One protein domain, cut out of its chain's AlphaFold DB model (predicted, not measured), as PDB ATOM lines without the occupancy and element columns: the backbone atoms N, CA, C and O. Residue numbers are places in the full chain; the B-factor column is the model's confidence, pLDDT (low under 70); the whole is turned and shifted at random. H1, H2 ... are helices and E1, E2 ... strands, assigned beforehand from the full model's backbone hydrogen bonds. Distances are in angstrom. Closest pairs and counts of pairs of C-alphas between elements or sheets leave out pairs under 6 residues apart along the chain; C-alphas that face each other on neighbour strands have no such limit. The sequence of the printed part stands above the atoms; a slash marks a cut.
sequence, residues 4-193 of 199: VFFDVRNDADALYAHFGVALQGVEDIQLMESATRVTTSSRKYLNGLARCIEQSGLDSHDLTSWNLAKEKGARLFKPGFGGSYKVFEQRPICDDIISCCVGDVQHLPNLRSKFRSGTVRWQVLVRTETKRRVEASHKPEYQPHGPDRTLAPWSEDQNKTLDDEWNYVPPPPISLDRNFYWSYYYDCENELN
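What this domain is: This is residues 4 to 193 of the 199 residues of an uncharacterized protein of Botryotinia narcissicola (UniProt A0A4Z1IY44). This is an elongated, loose assembly of helices in which H2 lies in the middle, with H8 and H9 packed on it, and H1 packs on the last residues of H9. At one end the crossed helices H5 and H7 form a second cluster, with H6 at the end of H5; at the other, a long link leads from H11 to H12, which packs on no helix, and residues 174 to 179 and 186 to 193 stick out. The printed part has 190 residues with twelve named helices and one named strand, in the order H1, E1, H2 and then H3 to H12, and its class is mostly helix. It is loose, with a radius of gyration of the C-alphas of 20.8 A, and spans 72 by 42 by 26 A.

Where its parts are: H1, residues 9 to 19, begins at C-alpha 9 at (-10.208, 52.533, -15.662) and is 15.3 A long. E1 is residues 26 to 28, H2 residues 29 to 36, H3 residues 40 to 43 and H4 residues 49 to 54. H5, residues 60 to 77, is 26.3 A long and ends at C-alpha 77 at (-8.411, 71.538, -12.084). H6 is residues 85 to 88, H7 residues 95 to 105 with 15.7 A, and H8 residues 108 to 115. H9, residues 120 to 137, is 25.8 A long. H10 is residues 147 to 150, and H11, residues 156 to 166, measures 15.7 A. H12, residues 178 to 191, is 20.6 A long and ends at C-alpha 191 at (21.893, 35.942, 3.396).

How they stand to each other: Residues 4 to 5 pair in parallel with residues 27 to 28 of E1, which pairs with no named strand. H1 touches H9, on residues 133 to 137 alone, at a steep tilt of 46 degrees, the same way; their closest C-alphas, of Asp 13 and Ser 137, are 4.7 A apart. H2 touches H9, on residues 122 to 130 alone, at 37 degrees, only just steep, opposite ways, with Leu 31 and Val 126 closest at 5.9 A between C-alphas. H2 also touches H8 at a shallow tilt of 13 degrees, the same way; the closest C-alphas, of Glu 33 and Phe 115, are 5.7 A apart. H3 touches H11, where the closest C-alphas, of Thr 40 and Asn 159, are 5.8 A apart. H4 and H5 form a helical hairpin at a shallow tilt of 15 degrees, opposite ways, with the C-alphas of Glu 54 and Leu 63 closest at 6.7 A. H5 touches H7 at a steep tilt of 63 degrees, opposite ways, with the C-alphas of Lys 70 and Cys 100 closest at 4.5 A. H5 touches H6 with residues 76 to 77 alone; the closest C-alphas, of Phe 77 and Tyr 85, are 4.7 A apart. H10 is apart from H9 and H11, and H12 is apart from H11. Every O i to N i+4 pair is within hydrogen-bond range in H1, H2, H4, H8, H9 and H12; in H5 it is 12 of 14, in H7 6 of 7 and in H11 5 of 7, while H3, H6 and H10 are too short for such a pair.

The domain as a whole: The C-alphas farthest apart, of Arg 91 and Asp 177, are 72.5 A apart. The printed part has no cut, and the link from H11 to H12, 11 residues, is long. Without the stretches that stand free, the body spans 69 by 42 by 26 A. The mean pLDDT of the printed part is 86.8, and residue 118 and residues 166 to 193 are under 70.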
ATOM      1  N   VAL A   4       1.503  51.250 -20.547       95.81
ATOM      2  CA  VAL A   4       1.590  51.182 -19.092       95.81
ATOM      3  C   VAL A   4       0.710  52.271 -18.507       95.81
ATOM      4  O   VAL A   4       0.851  53.429 -18.883       95.81
ATOM      5  N   PHE A   5      -0.182  51.884 -17.606       97.81
ATOM      6  CA  PHE A   5      -1.094  52.786 -16.911       97.81
ATOM      7  C   PHE A   5      -1.035  52.516 -15.408       97.81
ATOM      8  O   PHE A   5      -0.670  51.420 -14.978       97.81
ATOM      9  N   PHE A   6      -1.413  53.507 -14.606       97.25
ATOM     10  CA  PHE A   6      -1.673  53.325 -13.184       97.25
ATOM     11  C   PHE A   6      -3.163  53.558 -12.951       97.25
ATOM     12  O   PHE A   6      -3.605  54.695 -13.042       97.25
ATOM     13  N   ASP A   7      -3.923  52.494 -12.670       97.19
ATOM     14  CA  ASP A   7      -5.392  52.534 -12.632       97.19
ATOM     15  C   ASP A   7      -6.024  52.963 -13.973       97.19
ATOM     16  O   ASP A   7      -6.551  54.061 -14.128       97.19
ATOM     17  N   VAL A   8      -6.023  52.053 -14.955       97.50
ATOM     18  CA  VAL A   8      -6.420  52.362 -16.348       97.50
ATOM     19  C   VAL A   8      -7.900  52.733 -16.534       97.50
ATOM     20  O   VAL A   8      -8.306  53.165 -17.608       97.50
ATOM     21  N   ARG A   9      -8.744  52.534 -15.521       97.25
ATOM     22  CA  ARG A   9     -10.208  52.533 -15.662       97.25
ATOM     23  C   ARG A   9     -10.759  53.853 -16.233       97.25
ATOM     24  O   ARG A   9     -11.529  53.817 -17.186       97.25
ATOM     25  N   ASN A  10     -10.366  55.004 -15.675       96.38
ATOM     26  CA  ASN A  10     -10.861  56.314 -16.140       96.38
ATOM     27  C   ASN A  10     -10.218  56.746 -17.461       96.38
ATOM     28  O   ASN A  10     -10.888  57.358 -18.286       96.38
ATOM     29  N   ASP A  11      -8.948  56.400 -17.680       96.62
ATOM     30  CA  ASP A  11      -8.262  56.719 -18.932       96.62
ATOM     31  C   ASP A  11      -8.865  55.941 -20.106       96.62
ATOM     32  O   ASP A  11      -9.067  56.496 -21.184       96.62
ATOM     33  N   ALA A  12      -9.196  54.663 -19.896       97.62
ATOM     34  CA  ALA A  12      -9.854  53.826 -20.893       97.62
ATOM     35  C   ALA A  12     -11.259  54.336 -21.243       97.62
ATOM     36  O   ALA A  12     -11.578  54.439 -22.426       97.62
ATOM     37  N   ASP A  13     -12.070  54.686 -20.238       97.81
ATOM     38  CA  ASP A  13     -13.392  55.296 -20.442       97.81
ATOM     39  C   ASP A  13     -13.280  56.592 -21.252       97.81
ATOM     40  O   ASP A  13     -13.877  56.708 -22.318       97.81
ATOM     41  N   ALA A  14     -12.426  57.526 -20.821       95.81
ATOM     42  CA  ALA A  14     -12.249  58.805 -21.501       95.81
ATOM     43  C   ALA A  14     -11.777  58.632 -22.956       95.81
ATOM     44  O   ALA A  14     -12.314  59.266 -23.867       95.81
ATOM     45  N   LEU A  15     -10.795  57.758 -23.201       97.31
ATOM     46  CA  LEU A  15     -10.289  57.486 -24.549       97.31
ATOM     47  C   LEU A  15     -11.354  56.864 -25.457       97.31
ATOM     48  O   LEU A  15     -11.458  57.230 -26.632       97.31
ATOM     49  N   TYR A  16     -12.163  55.952 -24.927       97.31
ATOM     50  CA  TYR A  16     -13.214  55.302 -25.692       97.31
ATOM     51  C   TYR A  16     -14.409  56.229 -25.933       97.31
ATOM     52  O   TYR A  16     -14.808  56.426 -27.079       97.31
ATOM     53  N   ALA A  17     -14.946  56.848 -24.882       95.94
ATOM     54  CA  ALA A  17     -16.145  57.676 -24.948       95.94
ATOM     55  C   ALA A  17     -15.935  58.962 -25.762       95.94
ATOM     56  O   ALA A  17     -16.832  59.372 -26.498       95.94
ATOM     57  N   HIS A  18     -14.760  59.593 -25.663       94.94
ATOM     58  CA  HIS A  18     -14.489  60.843 -26.379       94.94
ATOM     59  C   HIS A  18     -13.887  60.639 -27.771       94.94
ATOM     60  O   HIS A  18     -14.118  61.469 -28.651       94.94
ATOM     61  N   PHE A  19     -13.121  59.563 -27.989       96.81
ATOM     62  CA  PHE A  19     -12.328  59.398 -29.215       96.81
ATOM     63  C   PHE A  19     -12.519  58.051 -29.924       96.81
ATOM     64  O   PHE A  19     -11.903  57.822 -30.964       96.81
ATOM     65  N   GLY A  20     -13.340  57.142 -29.388       96.44
ATOM     66  CA  GLY A  20     -13.522  55.795 -29.938       96.44
ATOM     67  C   GLY A  20     -12.269  54.918 -29.842       96.44
ATOM     68  O   GLY A  20     -12.157  53.913 -30.546       96.44
ATOM     69  N   VAL A  21     -11.297  55.290 -29.001       97.19
ATOM     70  CA  VAL A  21     -10.022  54.579 -28.879       97.19
ATOM     71  C   VAL A  21     -10.157  53.449 -27.865       97.19
ATOM     72  O   VAL A  21     -10.184  53.674 -26.660       97.19
ATOM     73  N   ALA A  22     -10.183  52.206 -28.354       95.88
ATOM     74  CA  ALA A  22     -10.179  51.016 -27.509       95.88
ATOM     75  C   ALA A  22      -8.744  50.591 -27.149       95.88
ATOM     76  O   ALA A  22      -7.969  50.151 -28.007       95.88
ATOM     77  N   LEU A  23      -8.385  50.687 -25.865       96.31
ATOM     78  CA  LEU A  23      -7.071  50.261 -25.380       96.31
ATOM     79  C   LEU A  23      -6.880  48.738 -25.501       96.31
ATOM     80  O   LEU A  23      -7.778  47.943 -25.243       96.31
ATOM     81  N   GLN A  24      -5.669  48.325 -25.869       94.50
ATOM     82  CA  GLN A  24      -5.260  46.919 -26.005       94.50
ATOM     83  C   GLN A  24      -3.860  46.725 -25.434       94.50
ATOM     84  O   GLN A  24      -3.080  47.668 -25.452       94.50
ATOM     85  N   GLY A  25      -3.483  45.526 -24.985       93.56
ATOM     86  CA  GLY A  25      -2.113  45.259 -24.507       93.56
ATOM     87  C   GLY A  25      -1.646  46.215 -23.398       93.56
ATOM     88  O   GLY A  25      -0.525  46.728 -23.459       93.56
ATOM     89  N   VAL A  26      -2.548  46.501 -22.456       96.31
ATOM     90  CA  VAL A  26      -2.318  47.354 -21.284       96.31
ATOM     91  C   VAL A  26      -1.677  46.537 -20.163       96.31
ATOM     92  O   VAL A  26      -2.036  45.379 -19.952       96.31
ATOM     93  N   GLU A  27      -0.763  47.163 -19.430       95.88
ATOM     94  CA  GLU A  27      -0.300  46.717 -18.118       95.88
ATOM     95  C   GLU A  27      -0.712  47.761 -17.072       95.88
ATOM     96  O   GLU A  27      -0.301  48.920 -17.158       95.88
ATOM     97  N   ASP A  28      -1.548  47.357 -16.111       97.44
ATOM     98  CA  ASP A  28      -2.005  48.215 -15.013       97.44
ATOM     99  C   ASP A  28      -1.100  48.022 -13.786       97.44
ATOM    100  O   ASP A  28      -1.195  47.017 -13.075       97.44
ATOM    101  N   ILE A  29      -0.220  48.995 -13.533       96.94
ATOM    102  CA  ILE A  29       0.762  48.957 -12.440       96.94
ATOM    103  C   ILE A  29       0.086  48.817 -11.077       96.94
ATOM    104  O   ILE A  29       0.637  48.161 -10.198       96.94
ATOM    105  N   GLN A  30      -1.100  49.393 -10.885       97.44
ATOM    106  CA  GLN A  30      -1.798  49.305  -9.605       97.44
ATOM    107  C   GLN A  30      -2.211  47.858  -9.298       97.44
ATOM    108  O   GLN A  30      -2.130  47.408  -8.155       97.44
ATOM    109  N   LEU A  31      -2.631  47.110 -10.323       97.06
ATOM    110  CA  LEU A  31      -2.924  45.684 -10.185       97.06
ATOM    111  C   LEU A  31      -1.653  44.850 -10.043       97.06
ATOM    112  O   LEU A  31      -1.652  43.906  -9.257       97.06
ATOM    113  N   MET A  32      -0.584  45.200 -10.765       95.75
ATOM    114  CA  MET A  32       0.718  44.543 -10.607       95.75
ATOM    115  C   MET A  32       1.207  44.662  -9.162       95.75
ATOM    116  O   MET A  32       1.494  43.648  -8.537       95.75
ATOM    117  N   GLU A  33       1.227  45.877  -8.609       95.56
ATOM    118  CA  GLU A  33       1.619  46.127  -7.222       95.56
ATOM    119  C   GLU A  33       0.737  45.346  -6.244       95.56
ATOM    120  O   GLU A  33       1.261  44.621  -5.400       95.56
ATOM    121  N   SER A  34      -0.590  45.405  -6.394       95.81
ATOM    122  CA  SER A  34      -1.507  44.653  -5.533       95.81
ATOM    123  C   SER A  34      -1.235  43.145  -5.566       95.81
ATOM    124  O   SER A  34      -1.215  42.514  -4.513       95.81
ATOM    125  N   ALA A  35      -0.969  42.569  -6.741       93.81
ATOM    126  CA  ALA A  35      -0.666  41.146  -6.881       93.81
ATOM    127  C   ALA A  35       0.660  40.743  -6.212       93.81
ATOM    128  O   ALA A  35       0.790  39.596  -5.802       93.81
ATOM    129  N   THR A  36       1.620  41.667  -6.070       91.38
ATOM    130  CA  THR A  36       2.916  41.380  -5.424       91.38
ATOM    131  C   THR A  36       2.864  41.289  -3.901       91.38
ATOM    132  O   THR A  36       3.832  40.852  -3.282       91.38
ATOM    133  N   ARG A  37       1.767  41.709  -3.261       91.62
ATOM    134  CA  ARG A  37       1.677  41.685  -1.796       91.62
ATOM    135  C   ARG A  37       1.417  40.270  -1.299       91.62
ATOM    136  O   ARG A  37       0.667  39.539  -1.933       91.62
ATOM    137  N   VAL A  38       1.965  39.929  -0.135       89.56
ATOM    138  CA  VAL A  38       2.031  38.549   0.379       89.56
ATOM    139  C   VAL A  38       0.673  37.970   0.770       89.56
ATOM    140  O   VAL A  38       0.355  36.851   0.389       89.56
ATOM    141  N   THR A  39      -0.156  38.717   1.505       90.81
ATOM    142  CA  THR A  39      -1.375  38.163   2.122       90.81
ATOM    143  C   THR A  39      -2.657  38.719   1.518       90.81
ATOM    144  O   THR A  39      -2.733  39.896   1.156       90.81
ATOM    145  N   THR A  40      -3.722  37.917   1.517       94.25
ATOM    146  CA  THR A  40      -5.061  38.351   1.079       94.25
ATOM    147  C   THR A  40      -5.554  39.603   1.814       94.25
ATOM    148  O   THR A  40      -6.110  40.514   1.198       94.25
ATOM    149  N   SER A  41      -5.289  39.716   3.119       94.81
ATOM    150  CA  SER A  41      -5.650  40.909   3.896       94.81
ATOM    151  C   SER A  41      -4.910  42.161   3.417       94.81
ATOM    152  O   SER A  41      -5.531  43.215   3.272       94.81
ATOM    153  N   SER A  42      -3.617  42.044   3.097       94.25
ATOM    154  CA  SER A  42      -2.817  43.151   2.562       94.25
ATOM    155  C   SER A  42      -3.260  43.583   1.163       94.25
ATOM    156  O   SER A  42      -3.070  44.742   0.796       94.25
ATOM    157  N   ARG A  43      -3.887  42.686   0.392       94.94
ATOM    158  CA  ARG A  43      -4.392  42.957  -0.961       94.94
ATOM    159  C   ARG A  43      -5.778  43.585  -0.991       94.94
ATOM    160  O   ARG A  43      -6.144  44.105  -2.032       94.94
ATOM    161  N   LYS A  44      -6.526  43.599   0.119       95.94
ATOM    162  CA  LYS A  44      -7.923  44.077   0.168       95.94
ATOM    163  C   LYS A  44      -8.131  45.462  -0.462       95.94
ATOM    164  O   LYS A  44      -9.121  45.668  -1.162       95.94
ATOM    165  N   TYR A  45      -7.210  46.393  -0.217       96.81
ATOM    166  CA  TYR A  45      -7.273  47.763  -0.731       96.81
ATOM    167  C   TYR A  45      -6.121  48.054  -1.689       96.81
ATOM    168  O   TYR A  45      -4.979  47.681  -1.434       96.81
ATOM    169  N   LEU A  46      -6.403  48.770  -2.768       96.88
ATOM    170  CA  LEU A  46      -5.422  49.203  -3.755       96.88
ATOM    171  C   LEU A  46      -4.631  50.409  -3.241       96.88
ATOM    172  O   LEU A  46      -5.178  51.286  -2.572       96.88
ATOM    173  N   ASN A  47      -3.341  50.465  -3.575       95.81
ATOM    174  CA  ASN A  47      -2.517  51.631  -3.268       95.81
ATOM    175  C   ASN A  47      -2.703  52.719  -4.334       95.81
ATOM    176  O   ASN A  47      -2.952  52.447  -5.511       95.81
ATOM    177  N   GLY A  48      -2.589  53.973  -3.899       94.81
ATOM    178  CA  GLY A  48      -2.454  55.112  -4.801       94.81
ATOM    179  C   GLY A  48      -1.017  55.248  -5.307       94.81
ATOM    180  O   GLY A  48      -0.084  54.747  -4.678       94.81
ATOM    181  N   LEU A  49      -0.841  55.977  -6.411       94.44
ATOM    182  CA  LEU A  49       0.456  56.172  -7.066       94.44
ATOM    183  C   LEU A  49       1.530  56.690  -6.098       94.44
ATOM    184  O   LEU A  49       2.625  56.141  -6.066       94.44
ATOM    185  N   ALA A  50       1.187  57.670  -5.254       92.06
ATOM    186  CA  ALA A  50       2.092  58.236  -4.250       92.06
ATOM    187  C   ALA A  50       2.710  57.169  -3.335       92.06
ATOM    188  O   ALA A  50       3.922  57.135  -3.148       92.06
ATOM    189  N   ARG A  51       1.882  56.247  -2.831       92.38
ATOM    190  CA  ARG A  51       2.326  55.160  -1.951       92.38
ATOM    191  C   ARG A  51       3.191  54.141  -2.692       92.38
ATOM    192  O   ARG A  51       4.167  53.652  -2.138       92.38
ATOM    193  N   CYS A  52       2.870  53.838  -3.950       93.75
ATOM    194  CA  CYS A  52       3.704  52.948  -4.762       93.75
ATOM    195  C   CYS A  52       5.077  53.568  -5.067       93.75
ATOM    196  O   CYS A  52       6.076  52.852  -5.101       93.75
ATOM    197  N   ILE A  53       5.132  54.886  -5.278       91.69
ATOM    198  CA  ILE A  53       6.379  55.628  -5.490       91.69
ATOM    199  C   ILE A  53       7.218  55.658  -4.211       91.69
ATOM    200  O   ILE A  53       8.406  55.352  -4.268       91.69
ATOM    201  N   GLU A  54       6.612  55.956  -3.064       89.25
ATOM    202  CA  GLU A  54       7.271  55.900  -1.755       89.25
ATOM    203  C   GLU A  54       7.922  54.529  -1.526       89.25
ATOM    204  O   GLU A  54       9.121  54.420  -1.279       89.25
ATOM    205  N   GLN A  55       7.164  53.456  -1.755       84.81
ATOM    206  CA  GLN A  55       7.661  52.085  -1.649       84.81
ATOM    207  C   GLN A  55       8.720  51.733  -2.699       84.81
ATOM    208  O   GLN A  55       9.382  50.703  -2.571       84.81
ATOM    209  N   SER A  56       8.883  52.525  -3.764       81.31
ATOM    210  CA  SER A  56       9.877  52.272  -4.810       81.31
ATOM    211  C   SER A  56      11.300  52.678  -4.419       81.31
ATOM    212  O   SER A  56      12.228  52.196  -5.066       81.31
ATOM    213  N   GLY A  57      11.466  53.445  -3.332       74.81
ATOM    214  CA  GLY A  57      12.769  53.879  -2.820       74.81
ATOM    215  C   GLY A  57      13.219  55.252  -3.325       74.81
ATOM    216  O   GLY A  57      14.419  55.488  -3.419       74.81
ATOM    217  N   LEU A  58      12.285  56.146  -3.690       73.56
ATOM    218  CA  LEU A  58      12.634  57.560  -3.880       73.56
ATOM    219  C   LEU A  58      13.060  58.177  -2.546       73.56
ATOM    220  O   LEU A  58      12.478  57.861  -1.509       73.56
ATOM    221  N   ASP A  59      14.023  59.099  -2.597       73.06
ATOM    222  CA  ASP A  59      14.383  59.890  -1.424       73.06
ATOM    223  C   ASP A  59      13.166  60.677  -0.901       73.06
ATOM    224  O   ASP A  59      12.318  61.167  -1.655       73.06
ATOM    225  N   SER A  60      13.090  60.797   0.421       73.88
ATOM    226  CA  SER A  60      12.021  61.470   1.160       73.88
ATOM    227  C   SER A  60      11.789  62.916   0.693       73.88
ATOM    228  O   SER A  60      10.642  63.376   0.601       73.88
ATOM    229  N   HIS A  61      12.865  63.627   0.341       75.06
ATOM    230  CA  HIS A  61      12.809  64.996  -0.159       75.06
ATOM    231  C   HIS A  61      12.184  65.074  -1.564       75.06
ATOM    232  O   HIS A  61      11.322  65.923  -1.831       75.06
ATOM    233  N   ASP A  62      12.556  64.146  -2.444       83.38
ATOM    234  CA  ASP A  62      12.033  64.061  -3.809       83.38
ATOM    235  C   ASP A  62      10.555  63.665  -3.818       83.38
ATOM    236  O   ASP A  62       9.757  64.256  -4.552       83.38
ATOM    237  N   LEU A  63      10.152  62.739  -2.942       86.75
ATOM    238  CA  LEU A  63       8.749  62.365  -2.767       86.75
ATOM    239  C   LEU A  63       7.898  63.549  -2.285       86.75
ATOM    240  O   LEU A  63       6.780  63.749  -2.767       86.75
ATOM    241  N   THR A  64       8.418  64.351  -1.353       87.81
ATOM    242  CA  THR A  64       7.724  65.546  -0.844       87.81
ATOM    243  C   THR A  64       7.538  66.581  -1.951       87.81
ATOM    244  O   THR A  64       6.438  67.101  -2.143       87.81
ATOM    245  N   SER A  65       8.593  66.830  -2.727       88.62
ATOM    246  CA  SER A  65       8.572  67.770  -3.850       88.62
ATOM    247  C   SER A  65       7.611  67.315  -4.955       88.62
ATOM    248  O   SER A  65       6.812  68.108  -5.456       88.62
ATOM    249  N   TRP A  66       7.622  66.019  -5.284       92.75
ATOM    250  CA  TRP A  66       6.692  65.407  -6.233       92.75
ATOM    251  C   TRP A  66       5.232  65.526  -5.770       92.75
ATOM    252  O   TRP A  66       4.375  65.970  -6.541       92.75
ATOM    253  N   ASN A  67       4.946  65.204  -4.503       91.00
ATOM    254  CA  ASN A  67       3.606  65.330  -3.923       91.00
ATOM    255  C   ASN A  67       3.106  66.776  -3.965       91.00
ATOM    256  O   ASN A  67       1.964  67.020  -4.358       91.00
ATOM    257  N   LEU A  68       3.962  67.737  -3.612       91.81
ATOM    258  CA  LEU A  68       3.613  69.154  -3.633       91.81
ATOM    259  C   LEU A  68       3.277  69.627  -5.053       91.81
ATOM    260  O   LEU A  68       2.267  70.306  -5.250       91.81
ATOM    261  N   ALA A  69       4.077  69.241  -6.051       90.06
ATOM    262  CA  ALA A  69       3.820  69.593  -7.448       90.06
ATOM    263  C   ALA A  69       2.495  68.988  -7.949       90.06
ATOM    264  O   ALA A  69       1.681  69.678  -8.573       90.06
ATOM    265  N   LYS A  70       2.233  67.718  -7.607       90.50
ATOM    266  CA  LYS A  70       0.971  67.029  -7.905       90.50
ATOM    267  C   LYS A  70      -0.226  67.712  -7.261       90.50
ATOM    268  O   LYS A  70      -1.246  67.903  -7.921       90.50
ATOM    269  N   GLU A  71      -0.120  68.084  -5.992       92.44
ATOM    270  CA  GLU A  71      -1.206  68.734  -5.269       92.44
ATOM    271  C   GLU A  71      -1.493  70.131  -5.823       92.44
ATOM    272  O   GLU A  71      -2.654  70.465  -6.075       92.44
ATOM    273  N   LYS A  72      -0.446  70.923  -6.074       93.19
ATOM    274  CA  LYS A  72      -0.563  72.280  -6.615       93.19
ATOM    275  C   LYS A  72      -1.304  72.279  -7.951       93.19
ATOM    276  O   LYS A  72      -2.302  72.983  -8.087       93.19
ATOM    277  N   GLY A  73      -0.899  71.424  -8.892       92.06
ATOM    278  CA  GLY A  73      -1.608  71.281 -10.165       92.06
ATOM    279  C   GLY A  73      -3.009  70.679 -10.010       92.06
ATOM    280  O   GLY A  73      -3.950  71.135 -10.656       92.06
ATOM    281  N   ALA A  74      -3.200  69.702  -9.114       91.75
ATOM    282  CA  ALA A  74      -4.515  69.105  -8.870       91.75
ATOM    283  C   ALA A  74      -5.553  70.115  -8.368       91.75
ATOM    284  O   ALA A  74      -6.710  70.068  -8.791       91.75
ATOM    285  N   ARG A  75      -5.156  71.047  -7.496       94.56
ATOM    286  CA  ARG A  75      -6.043  72.106  -6.994       94.56
ATOM    287  C   ARG A  75      -6.538  73.033  -8.109       94.56
ATOM    288  O   ARG A  75      -7.667  73.503  -8.026       94.56
ATOM    289  N   LEU A  76      -5.750  73.238  -9.167       94.69
ATOM    290  CA  LEU A  76      -6.128  74.091 -10.297       94.69
ATOM    291  C   LEU A  76      -7.256  73.500 -11.156       94.69
ATOM    292  O   LEU A  76      -8.047  74.262 -11.709       94.69
ATOM    293  N   PHE A  77      -7.367  72.169 -11.263       92.69
ATOM    294  CA  PHE A  77      -8.411  71.538 -12.084       92.69
ATOM    295  C   PHE A  77      -9.564  70.913 -11.289       92.69
ATOM    296  O   PHE A  77     -10.646  70.736 -11.844       92.69
ATOM    297  N   LYS A  78      -9.375  70.582 -10.004       92.12
ATOM    298  CA  LYS A  78     -10.408  69.935  -9.177       92.12
ATOM    299  C   LYS A  78     -11.439  70.951  -8.654       92.12
ATOM    300  O   LYS A  78     -11.072  71.806  -7.844       92.12
ATOM    301  N   PRO A  79     -12.742  70.802  -8.975       91.94
ATOM    302  CA  PRO A  79     -13.785  71.725  -8.506       91.94
ATOM    303  C   PRO A  79     -13.886  71.854  -6.981       91.94
ATOM    304  O   PRO A  79     -14.129  72.943  -6.472       91.94
ATOM    305  N   GLY A  80     -13.631  70.771  -6.236       91.62
ATOM    306  CA  GLY A  80     -13.655  70.781  -4.766       91.62
ATOM    307  C   GLY A  80     -12.613  71.699  -4.108       91.62
ATOM    308  O   GLY A  80     -12.738  71.997  -2.926       91.62
ATOM    309  N   PHE A  81     -11.617  72.170  -4.863       90.19
ATOM    310  CA  PHE A  81     -10.605  73.130  -4.414       90.19
ATOM    311  C   PHE A  81     -10.751  74.506  -5.090       90.19
ATOM    312  O   PHE A  81      -9.830  75.315  -5.037       90.19
ATOM    313  N   GLY A  82     -11.888  74.771  -5.745       92.50
ATOM    314  CA  GLY A  82     -12.111  75.993  -6.528       92.50
ATOM    315  C   GLY A  82     -11.491  75.969  -7.930       92.50
ATOM    316  O   GLY A  82     -11.510  76.985  -8.620       92.50
ATOM    317  N   GLY A  83     -10.948  74.825  -8.358       93.94
ATOM    318  CA  GLY A  83     -10.378  74.632  -9.688       93.94
ATOM    319  C   GLY A  83     -11.420  74.389 -10.784       93.94
ATOM    320  O   GLY A  83     -12.618  74.249 -10.534       93.94
ATOM    321  N   SER A  84     -10.954  74.298 -12.029       94.88
ATOM    322  CA  SER A  84     -11.796  73.978 -13.184       94.88
ATOM    323  C   SER A  84     -11.040  73.171 -14.229       94.88
ATOM    324  O   SER A  84      -9.927  73.530 -14.608       94.88
ATOM    325  N   TYR A  85     -11.682  72.143 -14.789       92.69
ATOM    326  CA  TYR A  85     -11.121  71.360 -15.895       92.69
ATOM    327  C   TYR A  85     -10.808  72.199 -17.148       92.69
ATOM    328  O   TYR A  85      -9.954  71.806 -17.938       92.69
ATOM    329  N   LYS A  86     -11.397  73.398 -17.290       94.50
ATOM    330  CA  LYS A  86     -11.065  74.353 -18.364       94.50
ATOM    331  C   LYS A  86      -9.596  74.779 -18.371       94.50
ATOM    332  O   LYS A  86      -9.110  75.255 -19.392       94.50
ATOM    333  N   VAL A  87      -8.867  74.603 -17.265       94.62
ATOM    334  CA  VAL A  87      -7.423  74.883 -17.217       94.62
ATOM    335  C   VAL A  87      -6.636  74.064 -18.255       94.62
ATOM    336  O   VAL A  87      -5.636  74.547 -18.773       94.62
ATOM    337  N   PHE A  88      -7.123  72.876 -18.642       93.94
ATOM    338  CA  PHE A  88      -6.510  72.052 -19.692       93.94
ATOM    339  C   PHE A  88      -6.740  72.591 -21.118       93.94
ATOM    340  O   PHE A  88      -6.021  72.207 -22.045       93.94
ATOM    341  N   GLU A  89      -7.695  73.503 -21.314       95.38
ATOM    342  CA  GLU A  89      -7.999  74.141 -22.606       95.38
ATOM    343  C   GLU A  89      -7.179  75.423 -22.829       95.38
ATOM    344  O   GLU A  89      -6.996  75.861 -23.964       95.38
ATOM    345  N   GLN A  90      -6.642  76.017 -21.758       95.56
ATOM    346  CA  GLN A  90      -5.894  77.273 -21.820       95.56
ATOM    347  C   GLN A  90      -4.521  77.094 -22.471       95.56
ATOM    348  O   GLN A  90      -3.863  76.062 -22.307       95.56
ATOM    349  N   ARG A  91      -4.072  78.108 -23.219       96.75
ATOM    350  CA  ARG A  91      -2.742  78.140 -23.840       96.75
ATOM    351  C   ARG A  91      -2.057  79.492 -23.577       96.75
ATOM    352  O   ARG A  91      -2.715  80.514 -23.767       96.75
ATOM    353  N   PRO A  92      -0.763  79.511 -23.188       95.31
ATOM    354  CA  PRO A  92       0.085  78.349 -22.873       95.31
ATOM    355  C   PRO A  92      -0.421  77.572 -21.643       95.31
ATOM    356  O   PRO A  92      -1.150  78.116 -20.818       95.31
ATOM    357  N   ILE A  93      -0.085  76.280 -21.555       95.06
ATOM    358  CA  ILE A  93      -0.446  75.466 -20.383       95.06
ATOM    359  C   ILE A  93       0.404  75.943 -19.200       95.06
ATOM    360  O   ILE A  93       1.606  76.129 -19.352       95.06
ATOM    361  N   CYS A  94      -0.218  76.137 -18.036       94.50
ATOM    362  CA  CYS A  94       0.477  76.539 -16.812       94.50
ATOM    363  C   CYS A  94       1.489  75.474 -16.353       94.50
ATOM    364  O   CYS A  94       1.164  74.284 -16.324       94.50
ATOM    365  N   ASP A  95       2.672  75.907 -15.913       96.00
ATOM    366  CA  ASP A  95       3.762  75.032 -15.456       96.00
ATOM    367  C   ASP A  95       3.350  74.082 -14.321       96.00
ATOM    368  O   ASP A  95       3.810  72.942 -14.267       96.00
ATOM    369  N   ASP A  96       2.434  74.505 -13.446       95.50
ATOM    370  CA  ASP A  96       1.912  73.658 -12.365       95.50
ATOM    371  C   ASP A  96       1.067  72.491 -12.902       95.50
ATOM    372  O   ASP A  96       1.116  71.380 -12.369       95.50
ATOM    373  N   ILE A  97       0.312  72.713 -13.985       95.69
ATOM    374  CA  ILE A  97      -0.441  71.653 -14.670       95.69
ATOM    375  C   ILE A  97       0.521  70.716 -15.398       95.69
ATOM    376  O   ILE A  97       0.385  69.501 -15.267       95.69
ATOM    377  N   ILE A  98       1.517  71.264 -16.104       95.25
ATOM    378  CA  ILE A  98       2.551  70.469 -16.783       95.25
ATOM    379  C   ILE A  98       3.257  69.562 -15.772       95.25
ATOM    380  O   ILE A  98       3.316  68.350 -15.974       95.25
ATOM    381  N   SER A  99       3.722  70.124 -14.656       94.81
ATOM    382  CA  SER A  99       4.412  69.385 -13.592       94.81
ATOM    383  C   SER A  99       3.531  68.284 -13.002       94.81
ATOM    384  O   SER A  99       3.995  67.166 -12.778       94.81
ATOM    385  N   CYS A 100       2.239  68.558 -12.808       93.69
ATOM    386  CA  CYS A 100       1.283  67.564 -12.327       93.69
ATOM    387  C   CYS A 100       1.092  66.402 -13.318       93.69
ATOM    388  O   CYS A 100       1.096  65.244 -12.892       93.69
ATOM    389  N   CYS A 101       0.987  66.690 -14.620       94.44
ATOM    390  CA  CYS A 101       0.877  65.675 -15.671       94.44
ATOM    391  C   CYS A 101       2.158  64.841 -15.810       94.44
ATOM    392  O   CYS A 101       2.089  63.621 -15.933       94.44
ATOM    393  N   VAL A 102       3.332  65.479 -15.758       94.69
ATOM    394  CA  VAL A 102       4.626  64.779 -15.754       94.69
ATOM    395  C   VAL A 102       4.716  63.848 -14.539       94.69
ATOM    396  O   VAL A 102       5.085  62.680 -14.678       94.69
ATOM    397  N   GLY A 103       4.286  64.325 -13.367       93.12
ATOM    398  CA  GLY A 103       4.262  63.546 -12.135       93.12
ATOM    399  C   GLY A 103       3.411  62.270 -12.199       93.12
ATOM    400  O   GLY A 103       3.755  61.310 -11.513       93.12
ATOM    401  N   ASP A 104       2.361  62.217 -13.030       92.88
ATOM    402  CA  ASP A 104       1.534  61.009 -13.214       92.88
ATOM    403  C   ASP A 104       2.241  59.896 -13.999       92.88
ATOM    404  O   ASP A 104       1.908  58.723 -13.836       92.88
ATOM    405  N   VAL A 105       3.221  60.241 -14.844       94.56
ATOM    406  CA  VAL A 105       3.814  59.293 -15.803       94.56
ATOM    407  C   VAL A 105       5.298  59.009 -15.573       94.56
ATOM    408  O   VAL A 105       5.759  57.913 -15.898       94.56
ATOM    409  N   GLN A 106       6.054  59.945 -14.991       94.19
ATOM    410  CA  GLN A 106       7.523  59.880 -14.957       94.19
ATOM    411  C   GLN A 106       8.079  58.656 -14.209       94.19
ATOM    412  O   GLN A 106       9.130  58.134 -14.572       94.19
ATOM    413  N   HIS A 107       7.363  58.160 -13.194       93.56
ATOM    414  CA  HIS A 107       7.804  57.022 -12.381       93.56
ATOM    415  C   HIS A 107       7.254  55.670 -12.854       93.56
ATOM    416  O   HIS A 107       7.713  54.627 -12.382       93.56
ATOM    417  N   LEU A 108       6.309  55.649 -13.800       95.38
ATOM    418  CA  LEU A 108       5.672  54.408 -14.249       95.38
ATOM    419  C   LEU A 108       6.665  53.376 -14.818       95.38
ATOM    420  O   LEU A 108       6.512  52.199 -14.493       95.38
ATOM    421  N   PRO A 109       7.710  53.742 -15.591       93.31
ATOM    422  CA  PRO A 109       8.691  52.765 -16.070       93.31
ATOM    423  C   PRO A 109       9.424  52.030 -14.936       93.31
ATOM    424  O   PRO A 109       9.570  50.806 -14.990       93.31
ATOM    425  N   ASN A 110       9.826  52.756 -13.887       92.12
ATOM    426  CA  ASN A 110      10.528  52.182 -12.737       92.12
ATOM    427  C   ASN A 110       9.594  51.295 -11.907       92.12
ATOM    428  O   ASN A 110       9.949  50.161 -11.588       92.12
ATOM    429  N   LEU A 111       8.371  51.766 -11.633       94.12
ATOM    430  CA  LEU A 111       7.353  50.977 -10.933       94.12
ATOM    431  C   LEU A 111       7.016  49.695 -11.693       94.12
ATOM    432  O   LEU A 111       6.963  48.616 -11.107       94.12
ATOM    433  N   ARG A 112       6.855  49.787 -13.016       93.75
ATOM    434  CA  ARG A 112       6.661  48.618 -13.870       93.75
ATOM    435  C   ARG A 112       7.808  47.634 -13.707       93.75
ATOM    436  O   ARG A 112       7.541  46.458 -13.515       93.75
ATOM    437  N   SER A 113       9.059  48.091 -13.801       91.62
ATOM    438  CA  SER A 113      10.227  47.215 -13.646       91.62
ATOM    439  C   SER A 113      10.214  46.503 -12.294       91.62
ATOM    440  O   SER A 113      10.413  45.292 -12.245       91.62
ATOM    441  N   LYS A 114       9.900  47.238 -11.220       89.88
ATOM    442  CA  LYS A 114       9.819  46.714  -9.853       89.88
ATOM    443  C   LYS A 114       8.748  45.635  -9.694       89.88
ATOM    444  O   LYS A 114       9.031  44.585  -9.133       89.88
ATOM    445  N   PHE A 115       7.541  45.859 -10.211       90.81
ATOM    446  CA  PHE A 115       6.418  44.930 -10.027       90.81
ATOM    447  C   PHE A 115       6.303  43.860 -11.124       90.81
ATOM    448  O   PHE A 115       5.384  43.043 -11.100       90.81
ATOM    449  N   ARG A 116       7.216  43.833 -12.105       87.12
ATOM    450  CA  ARG A 116       7.201  42.825 -13.182       87.12
ATOM    451  C   ARG A 116       7.720  41.455 -12.737       87.12
ATOM    452  O   ARG A 116       7.477  40.480 -13.441       87.12
ATOM    453  N   SER A 117       8.430  41.367 -11.613       71.25
ATOM    454  CA  SER A 117       9.140  40.164 -11.143       71.25
ATOM    455  C   SER A 117       8.244  39.026 -10.624       71.25
ATOM    456  O   SER A 117       8.760  38.031 -10.126       71.25
ATOM    457  N   GLY A 118       6.919  39.128 -10.764       68.88
ATOM    458  CA  GLY A 118       5.979  38.076 -10.368       68.88
ATOM    459  C   GLY A 118       6.004  36.833 -11.266       68.88
ATOM    460  O   GLY A 118       6.454  36.876 -12.416       68.88
ATOM    461  N   THR A 119       5.453  35.730 -10.752       74.62
ATOM    462  CA  THR A 119       5.334  34.460 -11.483       74.62
ATOM    463  C   THR A 119       4.410  34.582 -12.700       74.62
ATOM    464  O   THR A 119       3.594  35.505 -12.814       74.62
ATOM    465  N   VAL A 120       4.492  33.619 -13.628       80.81
ATOM    466  CA  VAL A 120       3.609  33.569 -14.811       80.81
ATOM    467  C   VAL A 120       2.130  33.578 -14.402       80.81
ATOM    468  O   VAL A 120       1.315  34.223 -15.063       80.81
ATOM    469  N   ARG A 121       1.773  32.920 -13.290       81.56
ATOM    470  CA  ARG A 121       0.390  32.866 -12.789       81.56
ATOM    471  C   ARG A 121      -0.117  34.248 -12.379       81.56
ATOM    472  O   ARG A 121      -1.206  34.637 -12.799       81.56
ATOM    473  N   TRP A 122       0.684  35.024 -11.650       86.50
ATOM    474  CA  TRP A 122       0.325  36.395 -11.268       86.50
ATOM    475  C   TRP A 122       0.154  37.295 -12.490       86.50
ATOM    476  O   TRP A 122      -0.828  38.028 -12.593       86.50
ATOM    477  N   GLN A 123       1.065  37.189 -13.460       89.00
ATOM    478  CA  GLN A 123       0.990  37.966 -14.699       89.00
ATOM    479  C   GLN A 123      -0.297  37.671 -15.488       89.00
ATOM    480  O   GLN A 123      -0.897  38.588 -16.056       89.00
ATOM    481  N   VAL A 124      -0.758  36.414 -15.500       91.44
ATOM    482  CA  VAL A 124      -2.031  36.021 -16.126       91.44
ATOM    483  C   VAL A 124      -3.229  36.612 -15.383       91.44
ATOM    484  O   VAL A 124      -4.130  37.146 -16.035       91.44
ATOM    485  N   LEU A 125      -3.245  36.567 -14.047       93.75
ATOM    486  CA  LEU A 125      -4.317  37.169 -13.247       93.75
ATOM    487  C   LEU A 125      -4.396  38.683 -13.461       93.75
ATOM    488  O   LEU A 125      -5.459  39.200 -13.804       93.75
ATOM    489  N   VAL A 126      -3.262  39.379 -13.354       95.12
ATOM    490  CA  VAL A 126      -3.173  40.827 -13.580       95.12
ATOM    491  C   VAL A 126      -3.630  41.189 -14.989       95.12
ATOM    492  O   VAL A 126      -4.422  42.115 -15.151       95.12
ATOM    493  N   ARG A 127      -3.188  40.457 -16.022       94.88
ATOM    494  CA  ARG A 127      -3.618  40.701 -17.408       94.88
ATOM    495  C   ARG A 127      -5.122  40.499 -17.578       94.88
ATOM    496  O   ARG A 127      -5.765  41.305 -18.250       94.88
ATOM    497  N   THR A 128      -5.669  39.433 -16.998       96.12
ATOM    498  CA  THR A 128      -7.104  39.117 -17.070       96.12
ATOM    499  C   THR A 128      -7.925  40.245 -16.461       96.12
ATOM    500  O   THR A 128      -8.865  40.741 -17.078       96.12
ATOM    501  N   GLU A 129      -7.515  40.717 -15.290       97.50
ATOM    502  CA  GLU A 129      -8.229  41.765 -14.578       97.50
ATOM    503  C   GLU A 129      -8.020  43.159 -15.183       97.50
ATOM    504  O   GLU A 129      -8.948  43.959 -15.254       97.50
ATOM    505  N   THR A 130      -6.835  43.431 -15.733       97.44
ATOM    506  CA  THR A 130      -6.580  44.636 -16.536       97.44
ATOM    507  C   THR A 130      -7.512  44.678 -17.747       97.44
ATOM    508  O   THR A 130      -8.128  45.705 -18.025       97.44
ATOM    509  N   LYS A 131      -7.669  43.551 -18.453       97.19
ATOM    510  CA  LYS A 131      -8.599  43.444 -19.583       97.19
ATOM    511  C   LYS A 131     -10.043  43.675 -19.132       97.19
ATOM    512  O   LYS A 131     -10.748  44.452 -19.767       97.19
ATOM    513  N   ARG A 132     -10.454  43.082 -18.006       96.75
ATOM    514  CA  ARG A 132     -11.782  43.303 -17.417       96.75
ATOM    515  C   ARG A 132     -12.023  44.779 -17.080       96.75
ATOM    516  O   ARG A 132     -13.108  45.277 -17.362       96.75
ATOM    517  N   ARG A 133     -11.033  45.488 -16.519       97.00
ATOM    518  CA  ARG A 133     -11.114  46.937 -16.248       97.00
ATOM    519  C   ARG A 133     -11.372  47.743 -17.522       97.00
ATOM    520  O   ARG A 133     -12.272  48.575 -17.511       97.00
ATOM    521  N   VAL A 134     -10.634  47.462 -18.599       97.38
ATOM    522  CA  VAL A 134     -10.796  48.133 -19.905       97.38
ATOM    523  C   VAL A 134     -12.149  47.809 -20.551       97.38
ATOM    524  O   VAL A 134     -12.810  48.679 -21.100       97.38
ATOM    525  N   GLU A 135     -12.609  46.561 -20.483       96.81
ATOM    526  CA  GLU A 135     -13.921  46.192 -21.033       96.81
ATOM    527  C   GLU A 135     -15.073  46.810 -20.234       96.81
ATOM    528  O   GLU A 135     -16.076  47.234 -20.808       96.81
ATOM    529  N   ALA A 136     -14.946  46.870 -18.907       95.81
ATOM    530  CA  ALA A 136     -15.943  47.480 -18.037       95.81
ATOM    531  C   ALA A 136     -16.029  49.000 -18.222       95.81
ATOM    532  O   ALA A 136     -17.126  49.543 -18.117       95.81
ATOM    533  N   SER A 137     -14.914  49.672 -18.524       96.31
ATOM    534  CA  SER A 137     -14.883  51.120 -18.757       96.31
ATOM    535  C   SER A 137     -15.546  51.556 -20.059       96.31
ATOM    536  O   SER A 137     -15.806  52.732 -20.229       96.31
ATOM    537  N   HIS A 138     -15.839  50.643 -20.987       95.56
ATOM    538  CA  HIS A 138     -16.559  50.978 -22.223       95.56
ATOM    539  C   HIS A 138     -18.086  50.854 -22.089       95.56
ATOM    540  O   HIS A 138     -18.814  51.086 -23.057       95.56
ATOM    541  N   LYS A 139     -18.587  50.415 -20.928       94.75
ATOM    542  CA  LYS A 139     -20.017  50.176 -20.715       94.75
ATOM    543  C   LYS A 139     -20.746  51.479 -20.367       94.75
ATOM    544  O   LYS A 139     -20.205  52.258 -19.588       94.75
ATOM    545  N   PRO A 140     -21.990  51.690 -20.841       90.81
ATOM    546  CA  PRO A 140     -22.772  52.885 -20.506       90.81
ATOM    547  C   PRO A 140     -22.985  53.094 -19.001       90.81
ATOM    548  O   PRO A 140     -23.171  54.219 -18.551       90.81
ATOM    549  N   GLU A 141     -22.965  52.017 -18.214       92.75
ATOM    550  CA  GLU A 141     -23.184  52.055 -16.766       92.75
ATOM    551  C   GLU A 141     -21.907  52.360 -15.967       92.75
ATOM    552  O   GLU A 141     -21.953  52.396 -14.733       92.75
ATOM    553  N   TYR A 142     -20.766  52.550 -16.638       94.12
ATOM    554  CA  TYR A 142     -19.486  52.799 -15.989       94.12
ATOM    555  C   TYR A 142     -19.555  54.011 -15.046       94.12
ATOM    556  O   TYR A 142     -19.970  55.104 -15.424       94.12
ATOM    557  N   GLN A 143     -19.135  53.807 -13.793       91.06
ATOM    558  CA  GLN A 143     -19.060  54.859 -12.783       91.06
ATOM    559  C   GLN A 143     -17.590  55.269 -12.569       91.06
ATOM    560  O   GLN A 143     -16.798  54.466 -12.058       91.06
ATOM    561  N   PRO A 144     -17.195  56.509 -12.925       88.56
ATOM    562  CA  PRO A 144     -15.804  56.966 -12.814       88.56
ATOM    563  C   PRO A 144     -15.369  57.239 -11.365       88.56
ATOM    564  O   PRO A 144     -14.174  57.370 -11.069       88.56
ATOM    565  N   HIS A 145     -16.334  57.326 -10.447       88.62
ATOM    566  CA  HIS A 145     -16.139  57.640  -9.037       88.62
ATOM    567  C   HIS A 145     -16.943  56.675  -8.160       88.62
ATOM    568  O   HIS A 145     -18.066  56.319  -8.502       88.62
ATOM    569  N   GLY A 146     -16.381  56.276  -7.018       86.06
ATOM    570  CA  GLY A 146     -17.049  55.386  -6.070       86.06
ATOM    571  C   GLY A 146     -16.102  54.859  -4.985       86.06
ATOM    572  O   GLY A 146     -14.886  54.830  -5.194       86.06
ATOM    573  N   PRO A 147     -16.620  54.467  -3.807       81.25
ATOM    574  CA  PRO A 147     -15.800  53.919  -2.721       81.25
ATOM    575  C   PRO A 147     -15.200  52.545  -3.065       81.25
ATOM    576  O   PRO A 147     -14.100  52.206  -2.624       81.25
ATOM    577  N   ASP A 148     -15.889  51.775  -3.906       85.81
ATOM    578  CA  ASP A 148     -15.481  50.475  -4.444       85.81
ATOM    579  C   ASP A 148     -14.206  50.548  -5.299       85.81
ATOM    580  O   ASP A 148     -13.484  49.562  -5.434       85.81
ATOM    581  N   ARG A 149     -13.855  51.736  -5.807       88.12
ATOM    582  CA  ARG A 149     -12.639  51.965  -6.603       88.12
ATOM    583  C   ARG A 149     -11.350  51.678  -5.844       88.12
ATOM    584  O   ARG A 149     -10.325  51.439  -6.486       88.12
ATOM    585  N   THR A 150     -11.417  51.704  -4.514       92.50
ATOM    586  CA  THR A 150     -10.299  51.413  -3.613       92.50
ATOM    587  C   THR A 150     -10.135  49.924  -3.321       92.50
ATOM    588  O   THR A 150      -9.086  49.532  -2.819       92.50
ATOM    589  N   LEU A 151     -11.129  49.087  -3.628       95.44
ATOM    590  CA  LEU A 151     -11.073  47.649  -3.376       95.44
ATOM    591  C   LEU A 151     -10.316  46.937  -4.494       95.44
ATOM    592  O   LEU A 151     -10.482  47.244  -5.678       95.44
ATOM    593  N   ALA A 152      -9.489  45.965  -4.117       95.38
ATOM    594  CA  ALA A 152      -8.867  45.103  -5.104       95.38
ATOM    595  C   ALA A 152      -9.891  44.121  -5.693       95.38
ATOM    596  O   ALA A 152     -10.789  43.660  -4.987       95.38
ATOM    597  N   PRO A 153      -9.754  43.775  -6.978       95.88
ATOM    598  CA  PRO A 153     -10.736  42.960  -7.692       95.88
ATOM    599  C   PRO A 153     -10.565  41.445  -7.505       95.88
ATOM    600  O   PRO A 153     -11.261  40.669  -8.155       95.88
ATOM    601  N   TRP A 154      -9.627  41.009  -6.662       96.12
ATOM    602  CA  TRP A 154      -9.296  39.597  -6.506       96.12
ATOM    603  C   TRP A 154     -10.457  38.820  -5.876       96.12
ATOM    604  O   TRP A 154     -10.863  39.105  -4.746       96.12
ATOM    605  N   SER A 155     -10.968  37.808  -6.580       95.88
ATOM    606  CA  SER A 155     -11.907  36.836  -6.013       95.88
ATOM    607  C   SER A 155     -11.247  35.989  -4.918       95.88
ATOM    608  O   SER A 155     -10.029  36.014  -4.743       95.88
ATOM    609  N   GLU A 156     -12.037  35.209  -4.180       95.25
ATOM    610  CA  GLU A 156     -11.500  34.281  -3.175       95.25
ATOM    611  C   GLU A 156     -10.510  33.276  -3.795       95.25
ATOM    612  O   GLU A 156      -9.413  33.094  -3.275       95.25
ATOM    613  N   ASP A 157     -10.841  32.694  -4.949       93.62
ATOM    614  CA  ASP A 157      -9.974  31.729  -5.640       93.62
ATOM    615  C   ASP A 157      -8.720  32.377  -6.242       93.62
ATOM    616  O   ASP A 157      -7.638  31.782  -6.246       93.62
ATOM    617  N   GLN A 158      -8.835  33.619  -6.727       94.38
ATOM    618  CA  GLN A 158      -7.675  34.387  -7.176       94.38
ATOM    619  C   GLN A 158      -6.760  34.722  -5.998       94.38
ATOM    620  O   GLN A 158      -5.548  34.600  -6.121       94.38
ATOM    621  N   ASN A 159      -7.326  35.086  -4.848       94.69
ATOM    622  CA  ASN A 159      -6.571  35.326  -3.625       94.69
ATOM    623  C   ASN A 159      -5.863  34.066  -3.118       94.69
ATOM    624  O   ASN A 159      -4.677  34.152  -2.823       94.69
ATOM    625  N   LYS A 160      -6.528  32.901  -3.119       91.56
ATOM    626  CA  LYS A 160      -5.886  31.603  -2.832       91.56
ATOM    627  C   LYS A 160      -4.738  31.327  -3.795       91.56
ATOM    628  O   LYS A 160      -3.643  31.006  -3.366       91.56
ATOM    629  N   THR A 161      -4.949  31.556  -5.092       89.56
ATOM    630  CA  THR A 161      -3.887  31.420  -6.099       89.56
ATOM    631  C   THR A 161      -2.707  32.357  -5.831       89.56
ATOM    632  O   THR A 161      -1.567  31.964  -6.045       89.56
ATOM    633  N   LEU A 162      -2.956  33.592  -5.395       89.75
ATOM    634  CA  LEU A 162      -1.901  34.546  -5.045       89.75
ATOM    635  C   LEU A 162      -1.178  34.143  -3.743       89.75
ATOM    636  O   LEU A 162       0.036  34.304  -3.669       89.75
ATOM    637  N   ASP A 163      -1.896  33.592  -2.756       88.81
ATOM    638  CA  ASP A 163      -1.345  33.098  -1.482       88.81
ATOM    639  C   ASP A 163      -0.501  31.821  -1.660       88.81
ATOM    640  O   ASP A 163       0.619  31.743  -1.157       88.81
ATOM    641  N   ASP A 164      -1.011  30.820  -2.387       80.94
ATOM    642  CA  ASP A 164      -0.354  29.521  -2.606       80.94
ATOM    643  C   ASP A 164       1.023  29.668  -3.264       80.94
ATOM    644  O   ASP A 164       1.919  28.864  -3.030       80.94
ATOM    645  N   GLU A 165       1.204  30.708  -4.076       71.75
ATOM    646  CA  GLU A 165       2.473  31.001  -4.745       71.75
ATOM    647  C   GLU A 165       3.541  31.500  -3.770       71.75
ATOM    648  O   GLU A 165       4.713  31.182  -3.944       71.75
ATOM    649  N   TRP A 166       3.154  32.244  -2.729       66.00
ATOM    650  CA  TRP A 166       4.091  32.672  -1.685       66.00
ATOM    651  C   TRP A 166       4.378  31.559  -0.675       66.00
ATOM    652  O   TRP A 166       5.455  31.501  -0.092       66.00
ATOM    653  N   ASN A 167       3.415  30.653  -0.496       63.59
ATOM    654  CA  ASN A 167       3.536  29.489   0.376       63.59
ATOM    655  C   ASN A 167       4.137  28.261  -0.334       63.59
ATOM    656  O   ASN A 167       4.226  27.188   0.268       63.59
ATOM    657  N   TYR A 168       4.532  28.383  -1.606       63.91
ATOM    658  CA  TYR A 168       5.122  27.280  -2.355       63.91
ATOM    659  C   TYR A 168       6.528  26.972  -1.832       63.91
ATOM    660  O   TYR A 168       7.498  27.659  -2.142       63.91
ATOM    661  N   VAL A 169       6.639  25.887  -1.066       57.59
ATOM    662  CA  VAL A 169       7.921  25.267  -0.730       57.59
ATOM    663  C   VAL A 169       8.208  24.212  -1.802       57.59
ATOM    664  O   VAL A 169       7.446  23.243  -1.902       57.59
ATOM    665  N   PRO A 170       9.267  24.357  -2.623       59.22
ATOM    666  CA  PRO A 170       9.618  23.320  -3.580       59.22
ATOM    667  C   PRO A 170       9.887  22.004  -2.832       59.22
ATOM    668  O   PRO A 170      10.463  22.019  -1.738       59.22
ATOM    669  N   PRO A 171       9.464  20.848  -3.374       60.53
ATOM    670  CA  PRO A 171       9.818  19.573  -2.772       60.53
ATOM    671  C   PRO A 171      11.348  19.426  -2.773       60.53
ATOM    672  O   PRO A 171      11.989  19.820  -3.754       60.53
ATOM    673  N   PRO A 172      11.948  18.856  -1.708       58.47
ATOM    674  CA  PRO A 172      13.384  18.623  -1.680       58.47
ATOM    675  C   PRO A 172      13.797  17.798  -2.911       58.47
ATOM    676  O   PRO A 172      13.091  16.841  -3.259       58.47
ATOM    677  N   PRO A 173      14.910  18.143  -3.589       59.50
ATOM    678  CA  PRO A 173      15.412  17.370  -4.713       59.50
ATOM    679  C   PRO A 173      15.565  15.907  -4.303       59.50
ATOM    680  O   PRO A 173      16.132  15.613  -3.252       59.50
ATOM    681  N   ILE A 174      15.095  14.988  -5.151       62.84
ATOM    682  CA  ILE A 174      15.052  13.536  -4.885       62.84
ATOM    683  C   ILE A 174      16.449  12.963  -4.531       62.84
ATOM    684  O   ILE A 174      16.550  11.871  -3.979       62.84
ATOM    685  N   SER A 175      17.529  13.703  -4.808       59.88
ATOM    686  CA  SER A 175      18.922  13.302  -4.603       59.88
ATOM    687  C   SER A 175      19.645  13.939  -3.406       59.88
ATOM    688  O   SER A 175      20.840  13.686  -3.262       59.88
ATOM    689  N   LEU A 176      19.007  14.776  -2.580       56.69
ATOM    690  CA  LEU A 176      19.674  15.410  -1.431       56.69
ATOM    691  C   LEU A 176      19.046  14.972  -0.107       56.69
ATOM    692  O   LEU A 176      17.826  14.980   0.054       56.69
ATOM    693  N   ASP A 177      19.906  14.589   0.841       60.94
ATOM    694  CA  ASP A 177      19.526  14.297   2.224       60.94
ATOM    695  C   ASP A 177      18.685  15.459   2.781       60.94
ATOM    696  O   ASP A 177      19.033  16.635   2.633       60.94
ATOM    697  N   ARG A 178      17.567  15.118   3.431       54.91
ATOM    698  CA  ARG A 178      16.613  16.054   4.036       54.91
ATOM    699  C   ARG A 178      17.313  17.065   4.952       54.91
ATOM    700  O   ARG A 178      16.886  18.213   4.997       54.91
ATOM    701  N   ASN A 179      18.388  16.670   5.635       59.75
ATOM    702  CA  ASN A 179      19.155  17.565   6.506       59.75
ATOM    703  C   ASN A 179      19.966  18.619   5.730       59.75
ATOM    704  O   ASN A 179      20.111  19.747   6.194       59.75
ATOM    705  N   PHE A 180      20.451  18.282   4.532       58.94
ATOM    706  CA  PHE A 180      21.226  19.196   3.689       58.94
ATOM    707  C   PHE A 180      20.330  20.227   2.992       58.94
ATOM    708  O   PHE A 180      20.704  21.388   2.849       58.94
ATOM    709  N   TYR A 181      19.111  19.823   2.617       55.50
ATOM    710  CA  TYR A 181      18.121  20.718   2.018       55.50
ATOM    711  C   TYR A 181      17.690  21.841   2.970       55.50
ATOM    712  O   TYR A 181      17.671  23.002   2.571       55.50
ATOM    713  N   TRP A 182      17.390  21.515   4.234       55.62
ATOM    714  CA  TRP A 182      17.003  22.529   5.219       55.62
ATOM    715  C   TRP A 182      18.154  23.481   5.555       55.62
ATOM    716  O   TRP A 182      17.904  24.674   5.647       55.62
ATOM    717  N   SER A 183      19.400  22.997   5.655       59.91
ATOM    718  CA  SER A 183      20.576  23.871   5.831       59.91
ATOM    719  C   SER A 183      20.686  24.891   4.696       59.91
ATOM    720  O   SER A 183      20.735  26.083   4.957       59.91
ATOM    721  N   TYR A 184      20.620  24.435   3.441       56.34
ATOM    722  CA  TYR A 184      20.701  25.314   2.273       56.34
ATOM    723  C   TYR A 184      19.558  26.345   2.223       56.34
ATOM    724  O   TYR A 184      19.780  27.504   1.886       56.34
ATOM    725  N   TYR A 185      18.334  25.946   2.589       52.88
ATOM    726  CA  TYR A 185      17.174  26.845   2.599       52.88
ATOM    727  C   TYR A 185      17.262  27.906   3.712       52.88
ATOM    728  O   TYR A 185      16.979  29.076   3.462       52.88
ATOM    729  N   TYR A 186      17.710  27.522   4.915       56.81
ATOM    730  CA  TYR A 186      17.931  28.452   6.030       56.81
ATOM    731  C   TYR A 186      19.128  29.386   5.796       56.81
ATOM    732  O   TYR A 186      19.086  30.544   6.213       56.81
ATOM    733  N   ASP A 187      20.168  28.928   5.098       50.78
ATOM    734  CA  ASP A 187      21.311  29.768   4.731       50.78
ATOM    735  C   ASP A 187      20.910  30.840   3.694       50.78
ATOM    736  O   ASP A 187      21.291  32.002   3.837       50.78
ATOM    737  N   CYS A 188      20.044  30.513   2.722       47.75
ATOM    738  CA  CYS A 188      19.482  31.501   1.787       47.75
ATOM    739  C   CYS A 188      18.569  32.546   2.463       47.75
ATOM    740  O   CYS A 188      18.569  33.708   2.053       47.75
ATOM    741  N   GLU A 189      17.797  32.170   3.491       48.19
ATOM    742  CA  GLU A 189      16.999  33.132   4.273       48.19
ATOM    743  C   GLU A 189      17.869  34.052   5.149       48.19
ATOM    744  O   GLU A 189      17.499  35.201   5.399       48.19
ATOM    745  N   ASN A 190      19.047  33.592   5.586       46.12
ATOM    746  CA  ASN A 190      19.976  34.396   6.384       46.12
ATOM    747  C   ASN A 190      20.830  35.358   5.541       46.12
ATOM    748  O   ASN A 190      21.124  36.458   6.011       46.12
ATOM    749  N   GLU A 191      21.176  35.018   4.294       43.69
ATOM    750  CA  GLU A 191      21.893  35.942   3.396       43.69
ATOM    751  C   GLU A 191      21.038  37.149   2.961       43.69
ATOM    752  O   GLU A 191      21.577  38.236   2.764       43.69
ATOM    753  N   LEU A 192      19.706  37.013   2.902       41.28
ATOM    754  CA  LEU A 192      18.791  38.137   2.637       41.28
ATOM    755  C   LEU A 192      18.609  39.084   3.839       41.28
ATOM    756  O   LEU A 192      18.180  40.220   3.652       41.28
ATOM    757  N   ASN A 193      18.954  38.644   5.053       37.75
ATOM    758  CA  ASN A 193      18.876  39.454   6.276       37.75
ATOM    759  C   ASN A 193      20.216  40.109   6.665       37.75
ATOM    760  O   ASN A 193      20.243  40.959   7.556       37.75
TER     761      ASN A 193